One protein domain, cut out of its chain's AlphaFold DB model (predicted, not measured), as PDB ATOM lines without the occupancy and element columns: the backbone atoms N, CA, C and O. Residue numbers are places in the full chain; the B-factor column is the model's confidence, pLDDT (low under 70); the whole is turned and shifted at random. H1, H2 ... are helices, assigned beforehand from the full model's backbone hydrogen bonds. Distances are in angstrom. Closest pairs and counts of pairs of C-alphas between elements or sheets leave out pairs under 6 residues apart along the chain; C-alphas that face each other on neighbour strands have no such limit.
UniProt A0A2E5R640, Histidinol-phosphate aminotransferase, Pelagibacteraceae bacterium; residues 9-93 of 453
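AT A GLANCE: This is residues 9 to 93 of the 453 residues of the protein "Histidinol-phosphate aminotransferase" of Pelagibacteraceae bacterium (UniProt A0A2E5R640). A long helix, H1, and a helical hairpin of H2 and H3 make an open, three-helix shape; the last turn of H3 packs on the second half of H1, and residues 9 to 23 of H1 stick out. The printed part has 85 residues, three named helices in the order H1, H2, H3 and no named strand: all helix. It is loose, with a radius of gyration of the C-alphas of 15.0 A, and elongated, spanning 43 by 28 by 24 A.

HOW THE PARTS SIT: H1, residues 9 to 38, and H2, residues 47 to 60, are apart. H1 touches H3, residues 67 to 84, with residues 28 to 35 alone, meeting residues 81 to 84; the closest C-alphas, Glu 32 and Val 84, are 6.0 A apart. They run the same way at a steep tilt of 44 degrees. H2 and H3, a hairpin, touch; their closest C-alphas, Leu 54 and Ile 71, are 6.4 A apart. They run opposite ways at 37 degrees, only just a steep tilt. In H1, H2 and H3 every O i to N i+4 pair is within hydrogen-bond range.

IN THESE COORDINATES: H1 begins at C-alpha 9 (-7.539, 43.972, 49.904) and is 43.4 A long; H2 is 20.0 A. H3, 26.3 A, ends at C-alpha 84 (-6.771, 30.447, 80.796).

THE WHOLE: The C-alphas farthest apart, Leu 9 and Ser 40, are 45.2 A apart. The printed part has no cut; both links are short. Residues 88 to 90 have pLDDT under 70.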
ATOM      1  N   LEU A   9      -6.576  43.886  48.796       96.50
ATOM      2  CA  LEU A   9      -7.539  43.972  49.904       96.50
ATOM      3  C   LEU A   9      -7.374  42.838  50.928       96.50
ATOM      4  O   LEU A   9      -7.474  43.089  52.124       96.50
ATOM      5  N   ARG A  10      -7.088  41.606  50.487       96.31
ATOM      6  CA  ARG A  10      -6.808  40.476  51.390       96.31
ATOM      7  C   ARG A  10      -5.574  40.719  52.249       96.31
ATOM      8  O   ARG A  10      -5.646  40.497  53.444       96.31
ATOM      9  N   LYS A  11      -4.508  41.283  51.674       96.88
ATOM     10  CA  LYS A  11      -3.310  41.643  52.442       96.88
ATOM     11  C   LYS A  11      -3.617  42.645  53.564       96.88
ATOM     12  O   LYS A  11      -3.111  42.499  54.667       96.88
ATOM     13  N   ILE A  12      -4.497  43.618  53.306       97.81
ATOM     14  CA  ILE A  12      -4.966  44.553  54.343       97.81
ATOM     15  C   ILE A  12      -5.727  43.805  55.452       97.81
ATOM     16  O   ILE A  12      -5.549  44.121  56.626       97.81
ATOM     17  N   ILE A  13      -6.561  42.818  55.102       96.31
ATOM     18  CA  ILE A  13      -7.256  41.973  56.088       96.31
ATOM     19  C   ILE A  13      -6.246  41.177  56.923       96.31
ATOM     20  O   ILE A  13      -6.356  41.189  58.145       96.31
ATOM     21  N   ASP A  14      -5.232  40.573  56.299       96.88
ATOM     22  CA  ASP A  14      -4.200  39.802  57.003       96.88
ATOM     23  C   ASP A  14      -3.456  40.669  58.044       96.88
ATOM     24  O   ASP A  14      -3.242  40.251  59.186       96.88
ATOM     25  N   ASP A  15      -3.127  41.920  57.698       97.81
ATOM     26  CA  ASP A  15      -2.488  42.875  58.618       97.81
ATOM     27  C   ASP A  15      -3.413  43.280  59.791       97.81
ATOM     28  O   ASP A  15      -2.969  43.442  60.941       97.81
ATOM     29  N   ILE A  16      -4.720  43.417  59.528       97.75
ATOM     30  CA  ILE A  16      -5.739  43.651  60.563       97.75
ATOM     31  C   ILE A  16      -5.851  42.429  61.484       97.75
ATOM     32  O   ILE A  16      -5.868  42.593  62.707       97.75
ATOM     33  N   ASP A  17      -5.857  41.214  60.938       97.00
ATOM     34  CA  ASP A  17      -5.950  39.967  61.702       97.00
ATOM     35  C   ASP A  17      -4.738  39.776  62.627       97.00
ATOM     36  O   ASP A  17      -4.896  39.422  63.801       97.00
ATOM     37  N   LEU A  18      -3.530  40.120  62.168       97.31
ATOM     38  CA  LEU A  18      -2.334  40.158  63.017       97.31
ATOM     39  C   LEU A  18      -2.478  41.159  64.172       97.31
ATOM     40  O   LEU A  18      -2.048  40.895  65.301       97.31
ATOM     41  N   SER A  19      -3.105  42.306  63.917       98.06
ATOM     42  CA  SER A  19      -3.372  43.313  64.946       98.06
ATOM     43  C   SER A  19      -4.404  42.824  65.969       98.06
ATOM     44  O   SER A  19      -4.201  42.992  67.177       98.06
ATOM     45  N   ILE A  20      -5.460  42.141  65.516       96.44
ATOM     46  CA  ILE A  20      -6.450  41.482  66.380       96.44
ATOM     47  C   ILE A  20      -5.772  40.418  67.252       96.44
ATOM     48  O   ILE A  20      -5.967  40.414  68.471       96.44
ATOM     49  N   LEU A  21      -4.921  39.563  66.675       95.50
ATOM     50  CA  LEU A  21      -4.187  38.535  67.416       95.50
ATOM     51  C   LEU A  21      -3.319  39.145  68.524       95.50
ATOM     52  O   LEU A  21      -3.360  38.686  69.667       95.50
ATOM     53  N   ARG A  22      -2.585  40.226  68.230       97.25
ATOM     54  CA  ARG A  22      -1.781  40.946  69.236       97.25
ATOM     55  C   ARG A  22      -2.638  41.468  70.392       97.25
ATOM     56  O   ARG A  22      -2.223  41.372  71.548       97.25
ATOM     57  N   LEU A  23      -3.832  41.995  70.113       97.38
ATOM     58  CA  LEU A  23      -4.770  42.436  71.153       97.38
ATOM     59  C   LEU A  23      -5.296  41.261  71.987       97.38
ATOM     60  O   LEU A  23      -5.374  41.370  73.213       97.38
ATOM     61  N   ILE A  24      -5.611  40.129  71.353       95.88
ATOM     62  CA  ILE A  24      -6.047  38.907  72.044       95.88
ATOM     63  C   ILE A  24      -4.942  38.380  72.970       95.88
ATOM     64  O   ILE A  24      -5.238  38.053  74.120       95.88
ATOM     65  N   ILE A  25      -3.681  38.368  72.523       95.31
ATOM     66  CA  ILE A  25      -2.517  37.987  73.343       95.31
ATOM     67  C   ILE A  25      -2.374  38.925  74.547       95.31
ATOM     68  O   ILE A  25      -2.283  38.472  75.686       95.31
ATOM     69  N   LYS A  26      -2.423  40.247  74.337       97.25
ATOM     70  CA  LYS A  26      -2.380  41.214  75.451       97.25
ATOM     71  C   LYS A  26      -3.491  40.946  76.466       97.25
ATOM     72  O   LYS A  26      -3.264  40.968  77.675       97.25
ATOM     73  N   ARG A  27      -4.696  40.652  75.977       95.31
ATOM     74  CA  ARG A  27      -5.853  40.346  76.816       95.31
ATOM     75  C   ARG A  27      -5.674  39.036  77.592       95.31
ATOM     76  O   ARG A  27      -6.059  38.990  78.760       95.31
ATOM     77  N   SER A  28      -5.122  37.984  76.983       94.69
ATOM     78  CA  SER A  28      -4.923  36.688  77.648       94.69
ATOM     79  C   SER A  28      -3.925  36.786  78.803       94.69
ATOM     80  O   SER A  28      -4.197  36.231  79.865       94.69
ATOM     81  N   LEU A  29      -2.858  37.579  78.660       95.25
ATOM     82  CA  LEU A  29      -1.888  37.844  79.730       95.25
ATOM     83  C   LEU A  29      -2.532  38.535  80.945       95.25
ATOM     84  O   LEU A  29      -2.255  38.183  82.090       95.25
ATOM     85  N   VAL A  30      -3.431  39.502  80.719       95.12
ATOM     86  CA  VAL A  30      -4.189  40.146  81.812       95.12
ATOM     87  C   VAL A  30      -5.124  39.144  82.489       95.12
ATOM     88  O   VAL A  30      -5.219  39.105  83.713       95.12
ATOM     89  N   VAL A  31      -5.800  38.304  81.704       92.69
ATOM     90  CA  VAL A  31      -6.684  37.255  82.225       92.69
ATOM     91  C   VAL A  31      -5.918  36.224  83.055       92.69
ATOM     92  O   VAL A  31      -6.412  35.809  84.101       92.69
ATOM     93  N   GLU A  32      -4.716  35.837  82.636       91.06
ATOM     94  CA  GLU A  32      -3.848  34.935  83.396       91.06
ATOM     95  C   GLU A  32      -3.480  35.538  84.759       91.06
ATOM     96  O   GLU A  32      -3.589  34.860  85.783       91.06
ATOM     97  N   LYS A  33      -3.127  36.833  84.802       92.75
ATOM     98  CA  LYS A  33      -2.881  37.555  86.063       92.75
ATOM     99  C   LYS A  33      -4.109  37.528  86.978       92.75
ATOM    100  O   LYS A  33      -3.969  37.234  88.162       92.75
ATOM    101  N   ILE A  34      -5.310  37.757  86.437       90.06
ATOM    102  CA  ILE A  34      -6.569  37.638  87.197       90.06
ATOM    103  C   ILE A  34      -6.738  36.217  87.753       90.06
ATOM    104  O   ILE A  34      -7.084  36.059  88.922       90.06
ATOM    105  N   GLY A  35      -6.473  35.187  86.946       87.25
ATOM    106  CA  GLY A  35      -6.544  33.786  87.375       87.25
ATOM    107  C   GLY A  35      -5.591  33.470  88.530       87.25
ATOM    108  O   GLY A  35      -6.006  32.853  89.512       87.25
ATOM    109  N   LYS A  36      -4.344  33.959  88.454       87.31
ATOM    110  CA  LYS A  36      -3.346  33.838  89.532       87.31
ATOM    111  C   LYS A  36      -3.827  34.503  90.827       87.31
ATOM    112  O   LYS A  36      -3.726  33.881  91.878       87.31
ATOM    113  N   ILE A  37      -4.416  35.701  90.742       89.50
ATOM    114  CA  ILE A  37      -4.966  36.429  91.902       89.50
ATOM    115  C   ILE A  37      -6.156  35.687  92.522       89.50
ATOM    116  O   ILE A  37      -6.200  35.507  93.734       89.50
ATOM    117  N   LYS A  38      -7.114  35.224  91.707       86.31
ATOM    118  CA  LYS A  38      -8.283  34.472  92.204       86.31
ATOM    119  C   LYS A  38      -7.881  33.180  92.914       86.31
ATOM    120  O   LYS A  38      -8.596  32.727  93.803       86.31
ATOM    121  N   ASN A  39      -6.778  32.562  92.487       81.44
ATOM    122  CA  ASN A  39      -6.188  31.359  93.075       81.44
ATOM    123  C   ASN A  39      -7.175  30.176  93.237       81.44
ATOM    124  O   ASN A  39      -6.965  29.268  94.043       81.44
ATOM    125  N   SER A  40      -8.246  30.147  92.444       76.50
ATOM    126  CA  SER A  40      -9.380  29.242  92.609       76.50
ATOM    127  C   SER A  40      -9.967  28.864  91.256       76.50
ATOM    128  O   SER A  40     -10.014  29.676  90.336       76.50
ATOM    129  N   ASN A  41     -10.465  27.631  91.156       75.44
ATOM    130  CA  ASN A  41     -11.271  27.196  90.014       75.44
ATOM    131  C   ASN A  41     -12.759  27.590  90.156       75.44
ATOM    132  O   ASN A  41     -13.559  27.289  89.269       75.44
ATOM    133  N   LYS A  42     -13.148  28.227  91.271       71.44
ATOM    134  CA  LYS A  42     -14.492  28.782  91.501       71.44
ATOM    135  C   LYS A  42     -14.562  30.222  90.985       71.44
ATOM    136  O   LYS A  42     -13.553  30.918  90.955       71.44
ATOM    137  N   ASP A  43     -15.748  30.642  90.546       72.69
ATOM    138  CA  ASP A  43     -16.051  32.033  90.161       72.69
ATOM    139  C   ASP A  43     -15.128  32.623  89.077       72.69
ATOM    140  O   ASP A  43     -14.878  33.828  88.990       72.69
ATOM    141  N   ILE A  44     -14.613  31.762  88.194       82.00
ATOM    142  CA  ILE A  44     -13.830  32.173  87.020       82.00
ATOM    143  C   ILE A  44     -14.676  33.036  86.074       82.00
ATOM    144  O   ILE A  44     -14.177  33.996  85.483       82.00
ATOM    145  N   ILE A  45     -15.957  32.693  85.955       82.38
ATOM    146  CA  ILE A  45     -16.933  33.329  85.078       82.38
ATOM    147  C   ILE A  45     -17.724  34.380  85.854       82.38
ATOM    148  O   ILE A  45     -18.301  34.075  86.892       82.38
ATOM    149  N   ASP A  46     -17.845  35.571  85.273       85.50
ATOM    150  CA  ASP A  46     -18.734  36.633  85.749       85.50
ATOM    151  C   ASP A  46     -19.745  36.976  84.646       85.50
ATOM    152  O   ASP A  46     -19.475  37.789  83.756       85.50
ATOM    153  N   LYS A  47     -20.918  36.328  84.691       80.88
ATOM    154  CA  LYS A  47     -21.983  36.526  83.692       80.88
ATOM    155  C   LYS A  47     -22.505  37.970  83.676       80.88
ATOM    156  O   LYS A  47     -22.847  38.480  82.611       80.88
ATOM    157  N   GLY A  48     -22.545  38.640  84.831       83.44
ATOM    158  CA  GLY A  48     -23.013  40.022  84.940       83.44
ATOM    159  C   GLY A  48     -22.077  40.991  84.221       83.44
ATOM    160  O   GLY A  48     -22.523  41.845  83.451       83.44
ATOM    161  N   ARG A  49     -20.764  40.819  84.399       90.00
ATOM    162  CA  ARG A  49     -19.752  41.568  83.648       90.00
ATOM    163  C   ARG A  49     -19.782  41.240  82.158       90.00
ATOM    164  O   ARG A  49     -19.732  42.171  81.358       90.00
ATOM    165  N   GLU A  50     -19.863  39.963  81.778       89.19
ATOM    166  CA  GLU A  50     -19.947  39.548  80.365       89.19
ATOM    167  C   GLU A  50     -21.124  40.243  79.657       89.19
ATOM    168  O   GLU A  50     -20.930  40.857  78.606       89.19
ATOM    169  N   SER A  51     -22.311  40.251  80.275       83.81
ATOM    170  CA  SER A  51     -23.500  40.935  79.747       83.81
ATOM    171  C   SER A  51     -23.298  42.452  79.601       83.81
ATOM    172  O   SER A  51     -23.555  43.009  78.533       83.81
ATOM    173  N   LYS A  52     -22.748  43.130  80.622       87.62
ATOM    174  CA  LYS A  52     -22.440  44.574  80.552       87.62
ATOM    175  C   LYS A  52     -21.481  44.910  79.406       87.62
ATOM    176  O   LYS A  52     -21.672  45.913  78.719       87.62
ATOM    177  N   VAL A  53     -20.460  44.077  79.194       91.56
ATOM    178  CA  VAL A  53     -19.490  44.263  78.106       91.56
ATOM    179  C   VAL A  53     -20.163  44.079  76.747       91.56
ATOM    180  O   VAL A  53     -20.005  44.948  75.893       91.56
ATOM    181  N   LEU A  54     -20.954  43.018  76.555       88.88
ATOM    182  CA  LEU A  54     -21.697  42.793  75.307       88.88
ATOM    183  C   LEU A  54     -22.638  43.956  74.988       88.88
ATOM    184  O   LEU A  54     -22.592  44.481  73.880       88.88
ATOM    185  N   ASN A  55     -23.419  44.423  75.965       85.69
ATOM    186  CA  ASN A  55     -24.330  45.553  75.773       85.69
ATOM    187  C   ASN A  55     -23.584  46.819  75.335       85.69
ATOM    188  O   ASN A  55     -24.017  47.515  74.415       85.69
ATOM    189  N   LYS A  56     -22.429  47.101  75.954       92.06
ATOM    190  CA  LYS A  56     -21.582  48.234  75.563       92.06
ATOM    191  C   LYS A  56     -21.052  48.075  74.136       92.06
ATOM    192  O   LYS A  56     -21.117  49.027  73.366       92.06
ATOM    193  N   LEU A  57     -20.552  46.893  73.779       91.25
ATOM    194  CA  LEU A  57     -20.019  46.610  72.443       91.25
ATOM    195  C   LEU A  57     -21.091  46.742  71.363       91.25
ATOM    196  O   LEU A  57     -20.843  47.365  70.340       91.25
ATOM    197  N   ILE A  58     -22.293  46.225  71.612       89.62
ATOM    198  CA  ILE A  58     -23.411  46.308  70.666       89.62
ATOM    199  C   ILE A  58     -23.901  47.744  70.494       89.62
ATOM    200  O   ILE A  58     -24.247  48.130  69.381       89.62
ATOM    201  N   LYS A  59     -23.891  48.550  71.563       90.00
ATOM    202  CA  LYS A  59     -24.220  49.980  71.484       90.00
ATOM    203  C   LYS A  59     -23.190  50.776  70.671       90.00
ATOM    204  O   LYS A  59     -23.568  51.720  69.992       90.00
ATOM    205  N   LEU A  60     -21.909  50.417  70.765       92.62
ATOM    206  CA  LEU A  60     -20.813  51.096  70.060       92.62
ATOM    207  C   LEU A  60     -20.585  50.574  68.634       92.62
ATOM    208  O   LEU A  60     -19.855  51.197  67.868       92.62
ATOM    209  N   HIS A  61     -21.163  49.428  68.279       92.25
ATOM    210  CA  HIS A  61     -20.948  48.797  66.985       92.25
ATOM    211  C   HIS A  61     -21.632  49.572  65.853       92.25
ATOM    212  O   HIS A  61     -22.858  49.616  65.770       92.25
ATOM    213  N   SER A  62     -20.821  50.123  64.951       91.31
ATOM    214  CA  SER A  62     -21.238  50.803  63.715       91.31
ATOM    215  C   SER A  62     -20.759  50.085  62.443       91.31
ATOM    216  O   SER A  62     -20.920  50.594  61.334       91.31
ATOM    217  N   GLY A  63     -20.139  48.909  62.592       90.06
ATOM    218  CA  GLY A  63     -19.555  48.148  61.490       90.06
ATOM    219  C   GLY A  63     -20.572  47.341  60.679       90.06
ATOM    220  O   GLY A  63     -21.752  47.254  61.006       90.06
ATOM    221  N   ARG A  64     -20.085  46.690  59.613       92.62
ATOM    222  CA  ARG A  64     -20.918  45.901  58.685       92.62
ATOM    223  C   ARG A  64     -21.261  44.493  59.177       92.62
ATOM    224  O   ARG A  64     -22.165  43.879  58.619       92.62
ATOM    225  N   PHE A  65     -20.566  43.969  60.190       90.06
ATOM    226  CA  PHE A  65     -20.916  42.661  60.741       90.06
ATOM    227  C   PHE A  65     -22.273  42.700  61.454       90.06
ATOM    228  O   PHE A  65     -22.557  43.669  62.162       90.06
ATOM    229  N   PRO A  66     -23.102  41.653  61.319       87.62
ATOM    230  CA  PRO A  66     -24.325  41.519  62.098       87.62
ATOM    231  C   PRO A  66     -24.059  41.574  63.610       87.62
ATOM    232  O   PRO A  66     -23.038  41.081  64.101       87.62
ATOM    233  N   LYS A  67     -24.989  42.162  64.370       84.38
ATOM    234  CA  LYS A  67     -24.867  42.304  65.833       84.38
ATOM    235  C   LYS A  67     -24.704  40.956  66.540       84.38
ATOM    236  O   LYS A  67     -23.887  40.836  67.449       84.38
ATOM    237  N   ASP A  68     -25.427  39.931  66.106       77.19
ATOM    238  CA  ASP A  68     -25.325  38.577  66.656       77.19
ATOM    239  C   ASP A  68     -23.950  37.934  66.403       77.19
ATOM    240  O   ASP A  68     -23.413  37.254  67.280       77.19
ATOM    241  N   SER A  69     -23.321  38.224  65.262       85.69
ATOM    242  CA  SER A  69     -21.942  37.809  64.973       85.69
ATOM    243  C   SER A  69     -20.948  38.441  65.950       85.69
ATOM    244  O   SER A  69     -20.089  37.746  66.494       85.69
ATOM    245  N   ILE A  70     -21.109  39.733  66.259       88.56
ATOM    246  CA  ILE A  70     -20.288  40.419  67.272       88.56
ATOM    247  C   ILE A  70     -20.460  39.772  68.653       88.56
ATOM    248  O   ILE A  70     -19.471  39.535  69.348       88.56
ATOM    249  N   ILE A  71     -21.695  39.439  69.042       84.69
ATOM    250  CA  ILE A  71     -21.976  38.766  70.320       84.69
ATOM    251  C   ILE A  71     -21.233  37.427  70.409       84.69
ATOM    252  O   ILE A  71     -20.598  37.145  71.427       84.69
ATOM    253  N   ARG A  72     -21.277  36.618  69.345       82.81
ATOM    254  CA  ARG A  72     -20.630  35.296  69.288       82.81
ATOM    255  C   ARG A  72     -19.117  35.386  69.425       82.81
ATOM    256  O   ARG A  72     -18.549  34.703  70.273       82.81
ATOM    257  N   ILE A  73     -18.481  36.281  68.665       88.69
ATOM    258  CA  ILE A  73     -17.030  36.511  68.734       88.69
ATOM    259  C   ILE A  73     -16.610  36.829  70.174       88.69
ATOM    260  O   ILE A  73     -15.682  36.227  70.714       88.69
ATOM    261  N   TRP A  74     -17.325  37.738  70.838       90.56
ATOM    262  CA  TRP A  74     -16.981  38.131  72.201       90.56
ATOM    263  C   TRP A  74     -17.248  37.051  73.246       90.56
ATOM    264  O   TRP A  74     -16.461  36.918  74.187       90.56
ATOM    265  N   ARG A  75     -18.300  36.244  73.085       85.12
ATOM    266  CA  ARG A  75     -18.545  35.096  73.968       85.12
ATOM    267  C   ARG A  75     -17.471  34.019  73.824       85.12
ATOM    268  O   ARG A  75     -17.041  33.492  74.850       85.12
ATOM    269  N   GLU A  76     -16.956  33.771  72.620       85.94
ATOM    270  CA  GLU A  76     -15.798  32.883  72.426       85.94
ATOM    271  C   GLU A  76     -14.538  33.436  73.100       85.94
ATOM    272  O   GLU A  76     -13.833  32.709  73.804       85.94
ATOM    273  N   ILE A  77     -14.299  34.748  73.005       91.56
ATOM    274  CA  ILE A  77     -13.212  35.398  73.746       91.56
ATOM    275  C   ILE A  77     -13.395  35.193  75.258       91.56
ATOM    276  O   ILE A  77     -12.435  34.856  75.956       91.56
ATOM    277  N   PHE A  78     -14.603  35.369  75.803       89.44
ATOM    278  CA  PHE A  78     -14.874  35.121  77.223       89.44
ATOM    279  C   PHE A  78     -14.664  33.658  77.612       89.44
ATOM    280  O   PHE A  78     -14.032  33.383  78.633       89.44
ATOM    281  N   TYR A  79     -15.106  32.719  76.779       83.25
ATOM    282  CA  TYR A  79     -14.906  31.294  77.011       83.25
ATOM    283  C   TYR A  79     -13.421  30.913  77.032       83.25
ATOM    284  O   TYR A  79     -12.961  30.272  77.982       83.25
ATOM    285  N   ALA A  80     -12.644  31.383  76.055       86.94
ATOM    286  CA  ALA A  80     -11.195  31.208  76.037       86.94
ATOM    287  C   ALA A  80     -10.537  31.823  77.287       86.94
ATOM    288  O   ALA A  80      -9.654  31.220  77.892       86.94
ATOM    289  N   SER A  81     -11.034  32.977  77.747       89.88
ATOM    290  CA  SER A  81     -10.551  33.629  78.976       89.88
ATOM    291  C   SER A  81     -10.777  32.790  80.225       89.88
ATOM    292  O   SER A  81      -9.939  32.763  81.122       89.88
ATOM    293  N   ALA A  82     -11.939  32.147  80.321       86.38
ATOM    294  CA  ALA A  82     -12.249  31.291  81.451       86.38
ATOM    295  C   ALA A  82     -11.291  30.092  81.492       86.38
ATOM    296  O   ALA A  82     -10.800  29.739  82.560       86.38
ATOM    297  N   LYS A  83     -10.953  29.516  80.330       83.31
ATOM    298  CA  LYS A  83      -9.995  28.403  80.244       83.31
ATOM    299  C   LYS A  83      -8.595  28.774  80.726       83.31
ATOM    300  O   LYS A  83      -7.992  27.986  81.441       83.31
ATOM    301  N   VAL A  84      -8.103  29.964  80.374       87.31
ATOM    302  CA  VAL A  84      -6.771  30.447  80.796       87.31
ATOM    303  C   VAL A  84      -6.662  30.589  82.320       87.31
ATOM    304  O   VAL A  84      -5.573  30.471  82.868       87.31
ATOM    305  N   GLN A  85      -7.779  30.802  83.022       86.94
ATOM    306  CA  GLN A  85      -7.799  30.928  84.484       86.94
ATOM    307  C   GLN A  85      -7.850  29.576  85.224       86.94
ATOM    308  O   GLN A  85      -7.725  29.562  86.446       86.94
ATOM    309  N   LEU A  86      -8.050  28.446  84.533       81.56
ATOM    310  CA  LEU A  86      -8.135  27.127  85.175       81.56
ATOM    311  C   LEU A  86      -6.748  26.623  85.595       81.56
ATOM    312  O   LEU A  86      -5.836  26.546  84.775       81.56
ATOM    313  N   LYS A  87      -6.610  26.187  86.855       70.88
ATOM    314  CA  LYS A  87      -5.355  25.610  87.381       70.88
ATOM    315  C   LYS A  87      -5.015  24.238  86.801       70.88
ATOM    316  O   LYS A  87      -3.846  23.899  86.662       70.88
ATOM    317  N   THR A  88      -6.027  23.426  86.505       67.56
ATOM    318  CA  THR A  88      -5.850  22.057  86.014       67.56
ATOM    319  C   THR A  88      -6.184  21.977  84.533       67.56
ATOM    320  O   THR A  88      -7.309  22.260  84.115       67.56
ATOM    321  N   ARG A  89      -5.205  21.547  83.728       64.19
ATOM    322  CA  ARG A  89      -5.456  21.174  82.336       64.19
ATOM    323  C   ARG A  89      -6.240  19.865  82.329       64.19
ATOM    324  O   ARG A  89      -5.745  18.843  82.788       64.19
ATOM    325  N   LYS A  90      -7.475  19.905  81.835       66.44
ATOM    326  CA  LYS A  90      -8.252  18.691  81.563       66.44
ATOM    327  C   LYS A  90      -7.843  18.126  80.203       66.44
ATOM    328  O   LYS A  90      -7.554  18.894  79.289       66.44
ATOM    329  N   THR A  91      -7.880  16.803  80.059       73.56
ATOM    330  CA  THR A  91      -7.646  16.106  78.779       73.56
ATOM    331  C   THR A  91      -8.694  16.478  77.724       73.56
ATOM    332  O   THR A  91      -8.387  16.546  76.540       73.56
ATOM    333  N   PHE A  92      -9.924  16.785  78.154       73.88
ATOM    334  CA  PHE A  92     -11.037  17.168  77.284       73.88
ATOM    335  C   PHE A  92     -11.766  18.409  77.822       73.88
ATOM    336  O   PHE A  92     -11.919  18.576  79.036       73.88
ATOM    337  N   TYR A  93     -12.265  19.258  76.916       70.06
ATOM    338  CA  TYR A  93     -13.036  20.467  77.238       70.06
ATOM    339  C   TYR A  93     -14.389  20.440  76.507       70.06
ATOM    340  O   TYR A  93     -14.469  20.940  75.382       70.06
TER     341      TYR A  93